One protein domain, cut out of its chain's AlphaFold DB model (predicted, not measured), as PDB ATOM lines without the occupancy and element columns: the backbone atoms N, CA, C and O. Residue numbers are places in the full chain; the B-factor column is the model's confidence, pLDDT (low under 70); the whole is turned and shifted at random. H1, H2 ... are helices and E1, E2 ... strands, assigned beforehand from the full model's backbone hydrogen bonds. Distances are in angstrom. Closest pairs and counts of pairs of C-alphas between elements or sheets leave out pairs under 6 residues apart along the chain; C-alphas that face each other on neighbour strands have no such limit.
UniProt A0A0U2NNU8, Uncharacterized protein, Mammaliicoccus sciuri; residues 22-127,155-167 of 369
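What this domain is: This is residues 22 to 127 and 155 to 167 of the 369 residues of an uncharacterized protein of Mammaliicoccus sciuri (UniProt A0A0U2NNU8). A small three-stranded sheet of E1, E3 and E2 is sandwiched between two helices, with the long H3 along one face and H1 slanting over the other. H4 packs side by side with H3 in the opposite direction, off the sheet, and the short H2 lies far out at one end of the domain. The printed part has 119 residues, with four named helices and three named strands in the order H1, E1, H2, H3, E2, E3, H4. The sheet's order is E1, E3, E2, all antiparallel, and the class is mixed, helices and strands. The whole is compact, with a radius of gyration of the C-alphas of 15.0 A and spans of 44 by 32 by 24 A.

Where its parts are: After residues 22 to 30, H1 covers residues 31 to 46, beginning at C-alpha 31 at (31.715, 1.914, 2.683), and is 22.8 A long. E1 is residues 52 to 57, 16.1 A, and H2 is residues 60 to 65, 8.8 A. H3, the longest helix, is residues 76 to 94 and measures 26.5 A, with C-alpha 76 at (18.622, 16.900, 8.291). E2, residues 100 to 107, and E3, residues 114 to 121, each measure 23.5 A. H4 is residues 155 to 166, 17.1 A, ending at C-alpha 166 at (7.987, 19.661, 6.108).

How they stand to each other: E3 is the inner strand. It is antiparallel to E1 at 161 degrees, with N 54 and O 117 2.9 A apart, within hydrogen-bond range. E2 and E3 form a hairpin, antiparallel at 164 degrees, with N 103 and O 118 at 2.9 A, also within range. H3 and H1 lie on opposite faces, giving three layers, helices on both faces of a sheet. H3 is over E3 and E2 at a height over the sheet of 9.0 A, along the strands, at 27 degrees to E2 on the local plane; the closest C-alphas of H3 and E2 are those of Phe 91 and Gly 100, 7.3 A. H1 is over E3 and E2 at a height of 9.9 A, slantwise to the strands, at 54 degrees to E2 on the local plane; its closest C-alphas to E3 are those of Ala 44 and Glu 121, 5.8 A. E1, H2, H3 and E2 form a split strand-helix-strand unit, two strands running the same way with E3 between them, and its crossover is right-handed. H3 and H4 touch at a shallow tilt of 29 degrees, opposite ways, the C-alphas of Ala 86 and Met 158 being closest at 4.4 A. H2 is not on the sheet and is apart from H1, H3 and H4. In H1, H2, H3 and H4 every O i to N i+4 pair is within hydrogen-bond range.

The domain as a whole: The C-alphas of Gly 71 and Pro 127 are the two farthest apart, 46.9 A. Residues 128 to 154 are not printed, and C-alphas 127 and 155 are 18.7 A apart across this cut, in the link from E3 to H4. Of the links printed whole, none is long. The mean pLDDT of the printed part is 93.6, and no printed residue is under 70.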
ATOM      1  N   PHE A  22      22.594   9.010   1.709       97.38
ATOM      2  CA  PHE A  22      21.451   8.347   2.343       97.38
ATOM      3  C   PHE A  22      20.503   7.737   1.304       97.38
ATOM      4  O   PHE A  22      20.531   8.082   0.121       97.38
ATOM      5  N   THR A  23      19.666   6.799   1.746       97.06
ATOM      6  CA  THR A  23      18.728   6.043   0.897       97.06
ATOM      7  C   THR A  23      17.347   5.965   1.550       97.06
ATOM      8  O   THR A  23      17.065   6.628   2.556       97.06
ATOM      9  N   ASN A  24      16.458   5.140   0.995       94.81
ATOM     10  CA  ASN A  24      15.143   4.859   1.566       94.81
ATOM     11  C   ASN A  24      15.203   4.240   2.972       94.81
ATOM     12  O   ASN A  24      14.291   4.485   3.757       94.81
ATOM     13  N   VAL A  25      16.260   3.487   3.292       93.25
ATOM     14  CA  VAL A  25      16.385   2.740   4.559       93.25
ATOM     15  C   VAL A  25      17.517   3.219   5.464       93.25
ATOM     16  O   VAL A  25      17.414   3.058   6.674       93.25
ATOM     17  N   SER A  26      18.572   3.825   4.912       95.25
ATOM     18  CA  SER A  26      19.737   4.268   5.686       95.25
ATOM     19  C   SER A  26      19.849   5.791   5.691       95.25
ATOM     20  O   SER A  26      19.658   6.436   4.657       95.25
ATOM     21  N   ASP A  27      20.130   6.372   6.862       94.44
ATOM     22  CA  ASP A  27      20.381   7.810   7.059       94.44
ATOM     23  C   ASP A  27      21.817   8.225   6.704       94.44
ATOM     24  O   ASP A  27      22.064   9.421   6.519       94.44
ATOM     25  N   LYS A  28      22.743   7.259   6.632       95.06
ATOM     26  CA  LYS A  28      24.145   7.444   6.247       95.06
ATOM     27  C   LYS A  28      24.738   6.113   5.781       95.06
ATOM     28  O   LYS A  28      24.789   5.170   6.562       95.06
ATOM     29  N   LEU A  29      25.224   6.062   4.544       92.69
ATOM     30  CA  LEU A  29      25.823   4.860   3.973       92.69
ATOM     31  C   LEU A  29      27.245   4.623   4.479       92.69
ATOM     32  O   LEU A  29      28.093   5.523   4.428       92.69
ATOM     33  N   ASP A  30      27.524   3.383   4.871       92.81
ATOM     34  CA  ASP A  30      28.883   2.905   5.103       92.81
ATOM     35  C   ASP A  30      29.620   2.578   3.782       92.81
ATOM     36  O   ASP A  30      29.072   2.651   2.679       92.81
ATOM     37  N   GLN A  31      30.903   2.219   3.870       90.50
ATOM     38  CA  GLN A  31      31.715   1.914   2.683       90.50
ATOM     39  C   GLN A  31      31.228   0.687   1.896       90.50
ATOM     40  O   GLN A  31      31.393   0.632   0.675       90.50
ATOM     41  N   LYS A  32      30.644  -0.310   2.566       93.25
ATOM     42  CA  LYS A  32      30.104  -1.507   1.917       93.25
ATOM     43  C   LYS A  32      28.823  -1.152   1.167       93.25
ATOM     44  O   LYS A  32      28.703  -1.481  -0.009       93.25
ATOM     45  N   GLU A  33      27.916  -0.418   1.799       92.75
ATOM     46  CA  GLU A  33      26.677   0.052   1.186       92.75
ATOM     47  C   GLU A  33      26.946   0.983  -0.005       92.75
ATOM     48  O   GLU A  33      26.330   0.823  -1.061       92.75
ATOM     49  N   LYS A  34      27.922   1.899   0.108       92.81
ATOM     50  CA  LYS A  34      28.373   2.750  -1.010       92.81
ATOM     51  C   LYS A  34      28.815   1.908  -2.216       92.81
ATOM     52  O   LYS A  34      28.404   2.188  -3.345       92.81
ATOM     53  N   LYS A  35      29.604   0.848  -1.991       94.06
ATOM     54  CA  LYS A  35      30.034  -0.082  -3.054       94.06
ATOM     55  C   LYS A  35      28.856  -0.823  -3.689       94.06
ATOM     56  O   LYS A  35      28.837  -0.982  -4.907       94.06
ATOM     57  N   GLU A  36      27.869  -1.247  -2.905       94.75
ATOM     58  CA  GLU A  36      26.668  -1.904  -3.438       94.75
ATOM     59  C   GLU A  36      25.823  -0.959  -4.302       94.75
ATOM     60  O   GLU A  36      25.386  -1.338  -5.388       94.75
ATOM     61  N   ILE A  37      25.650   0.300  -3.889       95.12
ATOM     62  CA  ILE A  37      24.973   1.311  -4.714       95.12
ATOM     63  C   ILE A  37      25.731   1.560  -6.025       95.12
ATOM     64  O   ILE A  37      25.110   1.613  -7.088       95.12
ATOM     65  N   TYR A  38      27.065   1.651  -5.984       94.06
ATOM     66  CA  TYR A  38      27.879   1.792  -7.195       94.06
ATOM     67  C   TYR A  38      27.678   0.616  -8.165       94.06
ATOM     68  O   TYR A  38      27.472   0.829  -9.362       94.06
ATOM     69  N   LYS A  39      27.658  -0.625  -7.657       97.12
ATOM     70  CA  LYS A  39      27.354  -1.813  -8.472       97.12
ATOM     71  C   LYS A  39      25.973  -1.718  -9.121       97.12
ATOM     72  O   LYS A  39      25.854  -2.004 -10.309       97.12
ATOM     73  N   LYS A  40      24.945  -1.268  -8.388       97.38
ATOM     74  CA  LYS A  40      23.597  -1.072  -8.952       97.38
ATOM     75  C   LYS A  40      23.592  -0.051 -10.090       97.38
ATOM     76  O   LYS A  40      22.973  -0.308 -11.119       97.38
ATOM     77  N   PHE A  41      24.311   1.066  -9.953       97.31
ATOM     78  CA  PHE A  41      24.455   2.039 -11.045       97.31
ATOM     79  C   PHE A  41      25.202   1.470 -12.252       97.31
ATOM     80  O   PHE A  41      24.811   1.757 -13.382       97.31
ATOM     81  N   LYS A  42      26.225   0.635 -12.039       97.38
ATOM     82  CA  LYS A  42      26.925  -0.052 -13.131       97.38
ATOM     83  C   LYS A  42      25.985  -0.988 -13.903       97.38
ATOM     84  O   LYS A  42      25.917  -0.887 -15.124       97.38
ATOM     85  N   VAL A  43      25.197  -1.807 -13.201       97.75
ATOM     86  CA  VAL A  43      24.184  -2.689 -13.815       97.75
ATOM     87  C   VAL A  43      23.130  -1.876 -14.572       97.75
ATOM     88  O   VAL A  43      22.799  -2.192 -15.710       97.75
ATOM     89  N   ALA A  44      22.635  -0.786 -13.980       97.12
ATOM     90  CA  ALA A  44      21.686   0.108 -14.638       97.12
ATOM     91  C   ALA A  44      22.261   0.707 -15.936       97.12
ATOM     92  O   ALA A  44      21.568   0.780 -16.949       97.12
ATOM     93  N   GLN A  45      23.538   1.100 -15.930       94.88
ATOM     94  CA  GLN A  45      24.226   1.611 -17.113       94.88
ATOM     95  C   GLN A  45      24.372   0.539 -18.203       94.88
ATOM     96  O   GLN A  45      24.110   0.828 -19.371       94.88
ATOM     97  N   GLU A  46      24.767  -0.681 -17.834       96.00
ATOM     98  CA  GLU A  46      24.867  -1.829 -18.749       96.00
ATOM     99  C   GLU A  46      23.506  -2.152 -19.386       96.00
ATOM    100  O   GLU A  46      23.418  -2.351 -20.599       96.00
ATOM    101  N   ASN A  47      22.427  -2.065 -18.604       94.75
ATOM    102  CA  ASN A  47      21.047  -2.266 -19.057       94.75
ATOM    103  C   ASN A  47      20.428  -1.043 -19.754       94.75
ATOM    104  O   ASN A  47      19.236  -1.045 -20.073       94.75
ATOM    105  N   LYS A  48      21.229  -0.002 -20.020       93.62
ATOM    106  CA  LYS A  48      20.802   1.254 -20.656       93.62
ATOM    107  C   LYS A  48      19.605   1.902 -19.945       93.62
ATOM    108  O   LYS A  48      18.798   2.566 -20.588       93.62
ATOM    109  N   SER A  49      19.475   1.711 -18.635       96.06
ATOM    110  CA  SER A  49      18.438   2.338 -17.819       96.06
ATOM    111  C   SER A  49      18.650   3.849 -17.721       96.06
ATOM    112  O   SER A  49      19.762   4.370 -17.843       96.06
ATOM    113  N   VAL A  50      17.566   4.579 -17.468       96.50
ATOM    114  CA  VAL A  50      17.618   6.037 -17.331       96.50
ATOM    115  C   VAL A  50      18.258   6.416 -15.993       96.50
ATOM    116  O   VAL A  50      17.876   5.898 -14.944       96.50
ATOM    117  N   LEU A  51      19.200   7.362 -16.017       96.81
ATOM    118  CA  LEU A  51      19.686   8.038 -14.815       96.81
ATOM    119  C   LEU A  51      18.905   9.335 -14.612       96.81
ATOM    120  O   LEU A  51      19.094  10.309 -15.347       96.81
ATOM    121  N   TRP A  52      18.066   9.375 -13.585       97.50
ATOM    122  CA  TRP A  52      17.403  10.602 -13.167       97.50
ATOM    123  C   TRP A  52      18.198  11.305 -12.071       97.50
ATOM    124  O   TRP A  52      18.708  10.673 -11.146       97.50
ATOM    125  N   ARG A  53      18.284  12.632 -12.182       95.94
ATOM    126  CA  ARG A  53      18.967  13.506 -11.224       95.94
ATOM    127  C   ARG A  53      17.999  14.590 -10.779       95.94
ATOM    128  O   ARG A  53      17.784  15.554 -11.510       95.94
ATOM    129  N   ASP A  54      17.402  14.391  -9.618       96.06
ATOM    130  CA  ASP A  54      16.499  15.350  -8.997       96.06
ATOM    131  C   ASP A  54      17.283  16.253  -8.032       96.06
ATOM    132  O   ASP A  54      18.295  15.842  -7.458       96.06
ATOM    133  N   VAL A  55      16.817  17.493  -7.867       93.94
ATOM    134  CA  VAL A  55      17.373  18.456  -6.906       93.94
ATOM    135  C   VAL A  55      16.233  19.045  -6.086       93.94
ATOM    136  O   VAL A  55      15.292  19.610  -6.645       93.94
ATOM    137  N   PHE A  56      16.331  18.922  -4.766       93.38
ATOM    138  CA  PHE A  56      15.453  19.598  -3.813       93.38
ATOM    139  C   PHE A  56      16.227  20.772  -3.234       93.38
ATOM    140  O   PHE A  56      17.144  20.559  -2.453       93.38
ATOM    141  N   SER A  57      15.908  21.992  -3.653       90.25
ATOM    142  CA  SER A  57      16.578  23.205  -3.176       90.25
ATOM    143  C   SER A  57      15.650  24.008  -2.277       90.25
ATOM    144  O   SER A  57      14.428  23.963  -2.458       90.25
ATOM    145  N   PHE A  58      16.228  24.723  -1.318       89.44
ATOM    146  CA  PHE A  58      15.493  25.488  -0.322       89.44
ATOM    147  C   PHE A  58      15.962  26.935  -0.283       89.44
ATOM    148  O   PHE A  58      17.148  27.219  -0.423       89.44
ATOM    149  N   ASP A  59      15.022  27.833  -0.015       88.94
ATOM    150  CA  ASP A  59      15.346  29.173   0.449       88.94
ATOM    151  C   ASP A  59      15.735  29.124   1.939       88.94
ATOM    152  O   ASP A  59      15.077  28.456   2.747       88.94
ATOM    153  N   HIS A  60      16.826  29.800   2.303       89.25
ATOM    154  CA  HIS A  60      17.351  29.790   3.670       89.25
ATOM    155  C   HIS A  60      16.399  30.444   4.678       89.25
ATOM    156  O   HIS A  60      16.266  29.944   5.798       89.25
ATOM    157  N   GLU A  61      15.723  31.530   4.300       89.88
ATOM    158  CA  GLU A  61      14.759  32.198   5.177       89.88
ATOM    159  C   GLU A  61      13.526  31.320   5.373       89.88
ATOM    160  O   GLU A  61      13.084  31.122   6.504       89.88
ATOM    161  N   TRP A  62      13.060  30.657   4.315       90.06
ATOM    162  CA  TRP A  62      11.988  29.675   4.424       90.06
ATOM    163  C   TRP A  62      12.328  28.538   5.399       90.06
ATOM    164  O   TRP A  62      11.504  28.177   6.241       90.06
ATOM    165  N   LEU A  63      13.550  27.989   5.347       92.00
ATOM    166  CA  LEU A  63      13.977  26.957   6.300       92.00
ATOM    167  C   LEU A  63      13.958  27.464   7.752       92.00
ATOM    168  O   LEU A  63      13.548  26.718   8.647       92.00
ATOM    169  N   LYS A  64      14.363  28.716   7.997       91.81
ATOM    170  CA  LYS A  64      14.304  29.341   9.331       91.81
ATOM    171  C   LYS A  64      12.863  29.540   9.796       91.81
ATOM    172  O   LYS A  64      12.532  29.172  10.922       91.81
ATOM    173  N   GLU A  65      11.987  30.047   8.928       90.00
ATOM    174  CA  GLU A  65      10.560  30.242   9.218       90.00
ATOM    175  C   GLU A  65       9.867  28.932   9.611       90.00
ATOM    176  O   GLU A  65       9.077  28.901  10.557       90.00
ATOM    177  N   GLN A  66      10.194  27.835   8.920       90.25
ATOM    178  CA  GLN A  66       9.661  26.506   9.231       90.25
ATOM    179  C   GLN A  66      10.384  25.820  10.404       90.25
ATOM    180  O   GLN A  66      10.048  24.688  10.746       90.25
ATOM    181  N   ARG A  67      11.357  26.490  11.041       91.62
ATOM    182  CA  ARG A  67      12.197  25.949  12.128       91.62
ATOM    183  C   ARG A  67      12.957  24.676  11.731       91.62
ATOM    184  O   ARG A  67      13.254  23.833  12.574       91.62
ATOM    185  N   LEU A  68      13.269  24.545  10.444       93.00
ATOM    186  CA  LEU A  68      14.108  23.483   9.888       93.00
ATOM    187  C   LEU A  68      15.589  23.868   9.886       93.00
ATOM    188  O   LEU A  68      16.432  22.988   9.757       93.00
ATOM    189  N   LEU A  69      15.902  25.154  10.045       93.06
ATOM    190  CA  LEU A  69      17.257  25.678  10.175       93.06
ATOM    191  C   LEU A  69      17.331  26.601  11.400       93.06
ATOM    192  O   LEU A  69      16.616  27.599  11.469       93.06
ATOM    193  N   ILE A  70      18.184  26.260  12.370       92.12
ATOM    194  CA  ILE A  70      18.438  27.065  13.576       92.12
ATOM    195  C   ILE A  70      19.914  27.464  13.570       92.12
ATOM    196  O   ILE A  70      20.795  26.613  13.688       92.12
ATOM    197  N   GLY A  71      20.196  28.758  13.393       87.31
ATOM    198  CA  GLY A  71      21.553  29.205  13.069       87.31
ATOM    199  C   GLY A  71      22.013  28.558  11.759       87.31
ATOM    200  O   GLY A  71      21.371  28.750  10.732       87.31
ATOM    201  N   ASN A  72      23.065  27.737  11.828       85.44
ATOM    202  CA  ASN A  72      23.567  26.940  10.700       85.44
ATOM    203  C   ASN A  72      23.222  25.442  10.816       85.44
ATOM    204  O   ASN A  72      23.695  24.634  10.021       85.44
ATOM    205  N   GLN A  73      22.426  25.047  11.814       89.94
ATOM    206  CA  GLN A  73      22.066  23.651  12.038       89.94
ATOM    207  C   GLN A  73      20.749  23.315  11.334       89.94
ATOM    208  O   GLN A  73      19.675  23.755  11.751       89.94
ATOM    209  N   LEU A  74      20.842  22.522  10.266       92.69
ATOM    210  CA  LEU A  74      19.689  21.965   9.560       92.69
ATOM    211  C   LEU A  74      19.134  20.760  10.326       92.69
ATOM    212  O   LEU A  74      19.886  19.895  10.778       92.69
ATOM    213  N   ASN A  75      17.813  20.643  10.389       94.38
ATOM    214  CA  ASN A  75      17.135  19.416  10.784       94.38
ATOM    215  C   ASN A  75      17.166  18.400   9.627       94.38
ATOM    216  O   ASN A  75      16.170  18.162   8.938       94.38
ATOM    217  N   ASP A  76      18.347  17.828   9.389       93.50
ATOM    218  CA  ASP A  76      18.622  16.900   8.291       93.50
ATOM    219  C   ASP A  76      17.705  15.666   8.316       93.50
ATOM    220  O   ASP A  76      17.299  15.172   7.265       93.50
ATOM    221  N   LYS A  77      17.312  15.206   9.508       94.62
ATOM    222  CA  LYS A  77      16.381  14.092   9.714       94.62
ATOM    223  C   LYS A  77      15.028  14.337   9.048       94.62
ATOM    224  O   LYS A  77      14.534  13.459   8.337       94.62
ATOM    225  N   GLU A  78      14.428  15.510   9.246       95.19
ATOM    226  CA  GLU A  78      13.141  15.844   8.621       95.19
ATOM    227  C   GLU A  78      13.287  16.057   7.107       95.19
ATOM    228  O   GLU A  78      12.433  15.616   6.336       95.19
ATOM    229  N   ILE A  79      14.416  16.617   6.651       95.88
ATOM    230  CA  ILE A  79      14.721  16.724   5.216       95.88
ATOM    231  C   ILE A  79      14.839  15.336   4.570       95.88
ATOM    232  O   ILE A  79      14.187  15.071   3.557       95.88
ATOM    233  N   LYS A  80      15.601  14.411   5.168       96.88
ATOM    234  CA  LYS A  80      15.758  13.026   4.686       96.88
ATOM    235  C   LYS A  80      14.411  12.314   4.605       96.88
ATOM    236  O   LYS A  80      14.105  11.699   3.584       96.88
ATOM    237  N   LYS A  81      13.568  12.426   5.636       97.06
ATOM    238  CA  LYS A  81      12.209  11.859   5.622       97.06
ATOM    239  C   LYS A  81      11.330  12.468   4.525       97.06
ATOM    240  O   LYS A  81      10.637  11.718   3.835       97.06
ATOM    241  N   ALA A  82      11.384  13.785   4.314       96.88
ATOM    242  CA  ALA A  82      10.649  14.438   3.233       96.88
ATOM    243  C   ALA A  82      11.091  13.919   1.856       96.88
ATOM    244  O   ALA A  82      10.240  13.580   1.029       96.88
ATOM    245  N   VAL A  83      12.405  13.785   1.627       97.94
ATOM    246  CA  VAL A  83      12.962  13.205   0.392       97.94
ATOM    247  C   VAL A  83      12.489  11.766   0.208       97.94
ATOM    248  O   VAL A  83      11.999  11.430  -0.868       97.94
ATOM    249  N   ARG A  84      12.541  10.926   1.251       98.25
ATOM    250  CA  ARG A  84      12.026   9.544   1.194       98.25
ATOM    251  C   ARG A  84      10.558   9.501   0.788       98.25
ATOM    252  O   ARG A  84      10.197   8.759  -0.120       98.25
ATOM    253  N   LYS A  85       9.716  10.335   1.402       97.69
ATOM    254  CA  LYS A  85       8.282  10.409   1.085       97.69
ATOM    255  C   LYS A  85       8.034  10.850  -0.363       97.69
ATOM    256  O   LYS A  85       7.119  10.349  -1.016       97.69
ATOM    257  N   ALA A  86       8.846  11.774  -0.874       97.75
ATOM    258  CA  ALA A  86       8.778  12.227  -2.259       97.75
ATOM    259  C   ALA A  86       9.226  11.142  -3.248       97.75
ATOM    260  O   ALA A  86       8.575  10.943  -4.271       97.75
ATOM    261  N   MET A  87      10.312  10.429  -2.939       98.19
ATOM    262  CA  MET A  87      10.841   9.360  -3.786       98.19
ATOM    263  C   MET A  87       9.943   8.122  -3.795       98.19
ATOM    264  O   MET A  87       9.742   7.557  -4.865       98.19
ATOM    265  N   ASN A  88       9.329   7.758  -2.667       97.88
ATOM    266  CA  ASN A  88       8.330   6.687  -2.623       97.88
ATOM    267  C   ASN A  88       7.131   7.023  -3.526       97.88
ATOM    268  O   ASN A  88       6.792   6.246  -4.409       97.88
ATOM    269  N   GLU A  89       6.575   8.239  -3.414       97.88
ATOM    270  CA  GLU A  89       5.491   8.694  -4.303       97.88
ATOM    271  C   GLU A  89       5.923   8.707  -5.784       97.88
ATOM    272  O   GLU A  89       5.114   8.444  -6.676       97.88
ATOM    273  N   CYS A  90       7.194   9.016  -6.072       97.38
ATOM    274  CA  CYS A  90       7.740   8.916  -7.426       97.38
ATOM    275  C   CYS A  90       7.732   7.471  -7.928       97.38
ATOM    276  O   CYS A  90       7.302   7.222  -9.054       97.38
ATOM    277  N   PHE A  91       8.239   6.543  -7.120       97.31
ATOM    278  CA  PHE A  91       8.433   5.152  -7.510       97.31
ATOM    279  C   PHE A  91       7.092   4.431  -7.659       97.31
ATOM    280  O   PHE A  91       6.897   3.758  -8.668       97.31
ATOM    281  N   ASP A  92       6.131   4.685  -6.769       97.12
ATOM    282  CA  ASP A  92       4.761   4.168  -6.874       97.12
ATOM    283  C   ASP A  92       4.086   4.583  -8.187       97.12
ATOM    284  O   ASP A  92       3.389   3.802  -8.828       97.12
ATOM    285  N   ARG A  93       4.281   5.836  -8.615       96.31
ATOM    286  CA  ARG A  93       3.623   6.373  -9.817       96.31
ATOM    287  C   ARG A  93       4.296   5.996 -11.121       96.31
ATOM    288  O   ARG A  93       3.628   5.963 -12.152       96.31
ATOM    289  N   GLU A  94       5.607   5.815 -11.089       95.56
ATOM    290  CA  GLU A  94       6.393   5.430 -12.258       95.56
ATOM    291  C   GLU A  94       6.617   3.909 -12.323       95.56
ATOM    292  O   GLU A  94       7.292   3.463 -13.246       95.56
ATOM    293  N   ASN A  95       6.017   3.141 -11.398       95.06
ATOM    294  CA  ASN A  95       6.144   1.686 -11.250       95.06
ATOM    295  C   ASN A  95       7.604   1.217 -11.117       95.06
ATOM    296  O   ASN A  95       8.021   0.266 -11.766       95.06
ATOM    297  N   LEU A  96       8.380   1.900 -10.273       95.75
ATOM    298  CA  LEU A  96       9.815   1.649 -10.076       95.75
ATOM    299  C   LEU A  96      10.114   0.872  -8.786       95.75
ATOM    300  O   LEU A  96      11.275   0.721  -8.431       95.75
ATOM    301  N   ASN A  97       9.103   0.427  -8.038       95.69
ATOM    302  CA  ASN A  97       9.316  -0.166  -6.712       95.69
ATOM    303  C   ASN A  97      10.130  -1.469  -6.744       95.69
ATOM    304  O   ASN A  97      10.903  -1.717  -5.821       95.69
ATOM    305  N   ASP A  98       9.989  -2.264  -7.805       95.38
ATOM    306  CA  ASP A  98      10.621  -3.586  -7.896       95.38
ATOM    307  C   ASP A  98      12.056  -3.521  -8.443       95.38
ATOM    308  O   ASP A  98      12.930  -4.291  -8.047       95.38
ATOM    309  N   THR A  99      12.313  -2.595  -9.367       95.62
ATOM    310  CA  THR A  99      13.566  -2.491 -10.139       95.62
ATOM    311  C   THR A  99      14.409  -1.282  -9.744       95.62
ATOM    312  O   THR A  99      15.624  -1.258  -9.990       95.62
ATOM    313  N   GLY A 100      13.769  -0.267  -9.170       96.81
ATOM    314  CA  GLY A 100      14.312   1.053  -8.914       96.81
ATOM    315  C   GLY A 100      15.148   1.141  -7.649       96.81
ATOM    316  O   GLY A 100      14.948   0.445  -6.657       96.81
ATOM    317  N   PHE A 101      16.092   2.071  -7.662       97.88
ATOM    318  CA  PHE A 101      16.865   2.457  -6.492       97.88
ATOM    319  C   PHE A 101      17.252   3.930  -6.589       97.88
ATOM    320  O   PHE A 101      17.291   4.521  -7.673       97.88
ATOM    321  N   TRP A 102      17.545   4.536  -5.444       98.38
ATOM    322  CA  TRP A 102      18.028   5.905  -5.385       98.38
ATOM    323  C   TRP A 102      19.009   6.103  -4.235       98.38
ATOM    324  O   TRP A 102      18.990   5.375  -3.242       98.38
ATOM    325  N   VAL A 103      19.861   7.106  -4.395       98.19
ATOM    326  CA  VAL A 103      20.775   7.603  -3.370       98.19
ATOM    327  C   VAL A 103      20.734   9.122  -3.383       98.19
ATOM    328  O   VAL A 103      20.535   9.730  -4.438       98.19
ATOM    329  N   ALA A 104      20.886   9.732  -2.217       97.75
ATOM    330  CA  ALA A 104      20.824  11.172  -2.070       97.75
ATOM    331  C   ALA A 104      21.923  11.720  -1.167       97.75
ATOM    332  O   ALA A 104      22.465  11.003  -0.329       97.75
ATOM    333  N   GLU A 105      22.214  13.005  -1.328       95.44
ATOM    334  CA  GLU A 105      23.217  13.741  -0.563       95.44
ATOM    335  C   GLU A 105      22.713  15.155  -0.276       95.44
ATOM    336  O   GLU A 105      22.160  15.798  -1.170       95.44
ATOM    337  N   ILE A 106      22.892  15.630   0.959       94.31
ATOM    338  CA  ILE A 106      22.573  17.010   1.350       94.31
ATOM    339  C   ILE A 106      23.845  17.847   1.242       94.31
ATOM    340  O   ILE A 106      24.857  17.518   1.859       94.31
ATOM    341  N   HIS A 107      23.789  18.933   0.479       91.12
ATOM    342  CA  HIS A 107      24.881  19.885   0.308       91.12
ATOM    343  C   HIS A 107      24.593  21.141   1.133       91.12
ATOM    344  O   HIS A 107      23.550  21.776   0.971       91.12
ATOM    345  N   TYR A 108      25.521  21.471   2.035       84.19
ATOM    346  CA  TYR A 108      25.404  22.587   2.985       84.19
ATOM    347  C   TYR A 108      26.270  23.791   2.593       84.19
ATOM    348  O   TYR A 108      25.971  24.915   2.978       84.19
ATOM    349  N   ASN A 109      27.340  23.561   1.825       72.50
ATOM    350  CA  ASN A 109      28.392  24.545   1.548       72.50
ATOM    351  C   ASN A 109      28.212  25.208   0.173       72.50
ATOM    352  O   ASN A 109      29.165  25.372  -0.584       72.50
ATOM    353  N   THR A 110      26.976  25.544  -0.173       71.25
ATOM    354  CA  THR A 110      26.606  26.184  -1.441       71.25
ATOM    355  C   THR A 110      25.674  27.357  -1.174       71.25
ATOM    356  O   THR A 110      25.125  27.448  -0.080       71.25
ATOM    357  N   ASP A 111      25.447  28.220  -2.171       77.38
ATOM    358  CA  ASP A 111      24.587  29.413  -2.043       77.38
ATOM    359  C   ASP A 111      23.236  29.119  -1.368       77.38
ATOM    360  O   ASP A 111      22.754  29.910  -0.563       77.38
ATOM    361  N   ASN A 112      22.647  27.953  -1.659       84.75
ATOM    362  CA  ASN A 112      21.473  27.422  -0.973       84.75
ATOM    363  C   ASN A 112      21.692  25.974  -0.545       84.75
ATOM    364  O   ASN A 112      22.263  25.192  -1.310       84.75
ATOM    365  N   ILE A 113      21.189  25.599   0.636       90.94
ATOM    366  CA  ILE A 113      21.111  24.188   1.032       90.94
ATOM    367  C   ILE A 113      20.248  23.456   0.004       90.94
ATOM    368  O   ILE A 113      19.185  23.939  -0.395       90.94
ATOM    369  N   HIS A 114      20.698  22.285  -0.432       94.25
ATOM    370  CA  HIS A 114      19.936  21.460  -1.360       94.25
ATOM    371  C   HIS A 114      20.275  19.979  -1.222       94.25
ATOM    372  O   HIS A 114      21.286  19.594  -0.643       94.25
ATOM    373  N   VAL A 115      19.398  19.133  -1.754       96.12
ATOM    374  CA  VAL A 115      19.577  17.687  -1.808       96.12
ATOM    375  C   VAL A 115      19.684  17.252  -3.256       96.12
ATOM    376  O   VAL A 115      18.747  17.451  -4.034       96.12
ATOM    377  N   HIS A 116      20.789  16.608  -3.605       96.25
ATOM    378  CA  HIS A 116      20.915  15.869  -4.852       96.25
ATOM    379  C   HIS A 116      20.364  14.463  -4.670       96.25
ATOM    380  O   HIS A 116      20.736  13.778  -3.724       96.25
ATOM    381  N   VAL A 117      19.510  14.012  -5.589       98.00
ATOM    382  CA  VAL A 117      19.018  12.630  -5.621       98.00
ATOM    383  C   VAL A 117      19.317  12.021  -6.982       98.00
ATOM    384  O   VAL A 117      18.844  12.504  -8.011       98.00
ATOM    385  N   ALA A 118      20.089  10.940  -6.989       97.94
ATOM    386  CA  ALA A 118      20.320  10.115  -8.163       97.94
ATOM    387  C   ALA A 118      19.452   8.860  -8.066       97.94
ATOM    388  O   ALA A 118      19.533   8.125  -7.084       97.94
ATOM    389  N   SER A 119      18.627   8.603  -9.081       97.94
ATOM    390  CA  SER A 119      17.779   7.408  -9.151       97.94
ATOM    391  C   SER A 119      17.890   6.717 -10.504       97.94
ATOM    392  O   SER A 119      18.143   7.361 -11.525       97.94
ATOM    393  N   SER A 120      17.733   5.397 -10.506       97.88
ATOM    394  CA  SER A 120      17.730   4.569 -11.712       97.88
ATOM    395  C   SER A 120      17.034   3.234 -11.441       97.88
ATOM    396  O   SER A 120      16.538   3.005 -10.340       97.88
ATOM    397  N   GLU A 121      17.010   2.355 -12.437       96.88
ATOM    398  CA  GLU A 121      16.491   0.995 -12.336       96.88
ATOM    399  C   GLU A 121      17.563  -0.006 -12.738       96.88
ATOM    400  O   GLU A 121      18.284   0.189 -13.716       96.88
ATOM    401  N   THR A 122      17.651  -1.110 -12.006       95.94
ATOM    402  CA  THR A 122      18.558  -2.208 -12.360       95.94
ATOM    403  C   THR A 122      18.131  -2.913 -13.640       95.94
ATOM    404  O   THR A 122      18.988  -3.427 -14.341       95.94
ATOM    405  N   ILE A 123      16.842  -2.887 -13.983       95.00
ATOM    406  CA  ILE A 123      16.283  -3.399 -15.236       95.00
ATOM    407  C   ILE A 123      15.459  -2.272 -15.852       95.00
ATOM    408  O   ILE A 123      14.627  -1.679 -15.173       95.00
ATOM    409  N   ASN A 124      15.687  -1.965 -17.126       93.38
ATOM    410  CA  ASN A 124      14.976  -0.887 -17.797       93.38
ATOM    411  C   ASN A 124      13.521  -1.286 -18.092       93.38
ATOM    412  O   ASN A 124      13.273  -2.143 -18.939       93.38
ATOM    413  N   THR A 125      12.566  -0.632 -17.431       94.12
ATOM    414  CA  THR A 125      11.124  -0.849 -17.646       94.12
ATOM    415  C   THR A 125      10.488   0.218 -18.543       94.12
ATOM    416  O   THR A 125       9.286   0.186 -18.825       94.12
ATOM    417  N   ARG A 126      11.272   1.202 -19.001       93.38
ATOM    418  CA  ARG A 126      10.766   2.350 -19.754       93.38
ATOM    419  C   ARG A 126      10.563   1.984 -21.222       93.38
ATOM    420  O   ARG A 126      11.410   1.314 -21.810       93.38
ATOM    421  N   PRO A 127       9.492   2.491 -21.861       92.62
ATOM    422  CA  PRO A 127       9.323   2.311 -23.293       92.62
ATOM    423  C   PRO A 127      10.497   2.957 -24.031       92.62
ATOM    424  O   PRO A 127      10.895   4.086 -23.721       92.62
ATOM    425  N   SER A 155       5.832  14.474 -10.960       90.38
ATOM    426  CA  SER A 155       6.609  15.592 -10.407       90.38
ATOM    427  C   SER A 155       5.789  16.480  -9.463       90.38
ATOM    428  O   SER A 155       6.282  16.890  -8.416       90.38
ATOM    429  N   GLU A 156       4.526  16.761  -9.791       88.25
ATOM    430  CA  GLU A 156       3.619  17.521  -8.918       88.25
ATOM    431  C   GLU A 156       3.342  16.790  -7.599       88.25
ATOM    432  O   GLU A 156       3.309  17.407  -6.533       88.25
ATOM    433  N   LYS A 157       3.175  15.467  -7.658       92.50
ATOM    434  CA  LYS A 157       2.910  14.645  -6.479       92.50
ATOM    435  C   LYS A 157       4.143  14.442  -5.611       92.50
ATOM    436  O   LYS A 157       4.013  14.558  -4.397       92.50
ATOM    437  N   MET A 158       5.324  14.286  -6.205       94.12
ATOM    438  CA  MET A 158       6.601  14.321  -5.485       94.12
ATOM    439  C   MET A 158       6.743  15.620  -4.689       94.12
ATOM    440  O   MET A 158       6.958  15.574  -3.482       94.12
ATOM    441  N   LYS A 159       6.545  16.779  -5.340       90.25
ATOM    442  CA  LYS A 159       6.612  18.096  -4.683       90.25
ATOM    443  C   LYS A 159       5.594  18.227  -3.550       90.25
ATOM    444  O   LYS A 159       5.937  18.663  -2.457       90.25
ATOM    445  N   SER A 160       4.346  17.829  -3.791       89.06
ATOM    446  CA  SER A 160       3.293  17.896  -2.774       89.06
ATOM    447  C   SER A 160       3.575  16.978  -1.582       89.06
ATOM    448  O   SER A 160       3.404  17.399  -0.439       89.06
ATOM    449  N   SER A 161       4.047  15.755  -1.839       93.12
ATOM    450  CA  SER A 161       4.431  14.791  -0.807       93.12
ATOM    451  C   SER A 161       5.577  15.335   0.045       93.12
ATOM    452  O   SER A 161       5.462  15.376   1.272       93.12
ATOM    453  N   PHE A 162       6.610  15.867  -0.611       93.94
ATOM    454  CA  PHE A 162       7.757  16.508   0.017       93.94
ATOM    455  C   PHE A 162       7.342  17.624   0.990       93.94
ATOM    456  O   PHE A 162       7.628  17.556   2.185       93.94
ATOM    457  N   ILE A 163       6.588  18.616   0.510       89.94
ATOM    458  CA  ILE A 163       6.202  19.782   1.319       89.94
ATOM    459  C   ILE A 163       5.240  19.406   2.444       89.94
ATOM    460  O   ILE A 163       5.364  19.929   3.548       89.94
ATOM    461  N   SER A 164       4.309  18.478   2.195       88.19
ATOM    462  CA  SER A 164       3.355  18.032   3.219       88.19
ATOM    463  C   SER A 164       4.025  17.427   4.453       88.19
ATOM    464  O   SER A 164       3.406  17.366   5.510       88.19
ATOM    465  N   HIS A 165       5.257  16.931   4.309       90.69
ATOM    466  CA  HIS A 165       6.035  16.428   5.432       90.69
ATOM    467  C   HIS A 165       6.708  17.559   6.213       90.69
ATOM    468  O   HIS A 165       6.731  17.521   7.436       90.69
ATOM    469  N   LEU A 166       7.223  18.568   5.508       90.56
ATOM    470  CA  LEU A 166       7.987  19.661   6.108       90.56
ATOM    471  C   LEU A 166       7.117  20.708   6.806       90.56
ATOM    472  O   LEU A 166       7.576  21.349   7.745       90.56
ATOM    473  N   VAL A 167       5.876  20.901   6.352       85.12
ATOM    474  CA  VAL A 167       4.999  21.952   6.876       85.12
ATOM    475  C   VAL A 167       3.650  21.382   7.283       85.12
ATOM    476  O   VAL A 167       2.868  20.928   6.445       85.12
TER     477      VAL A 167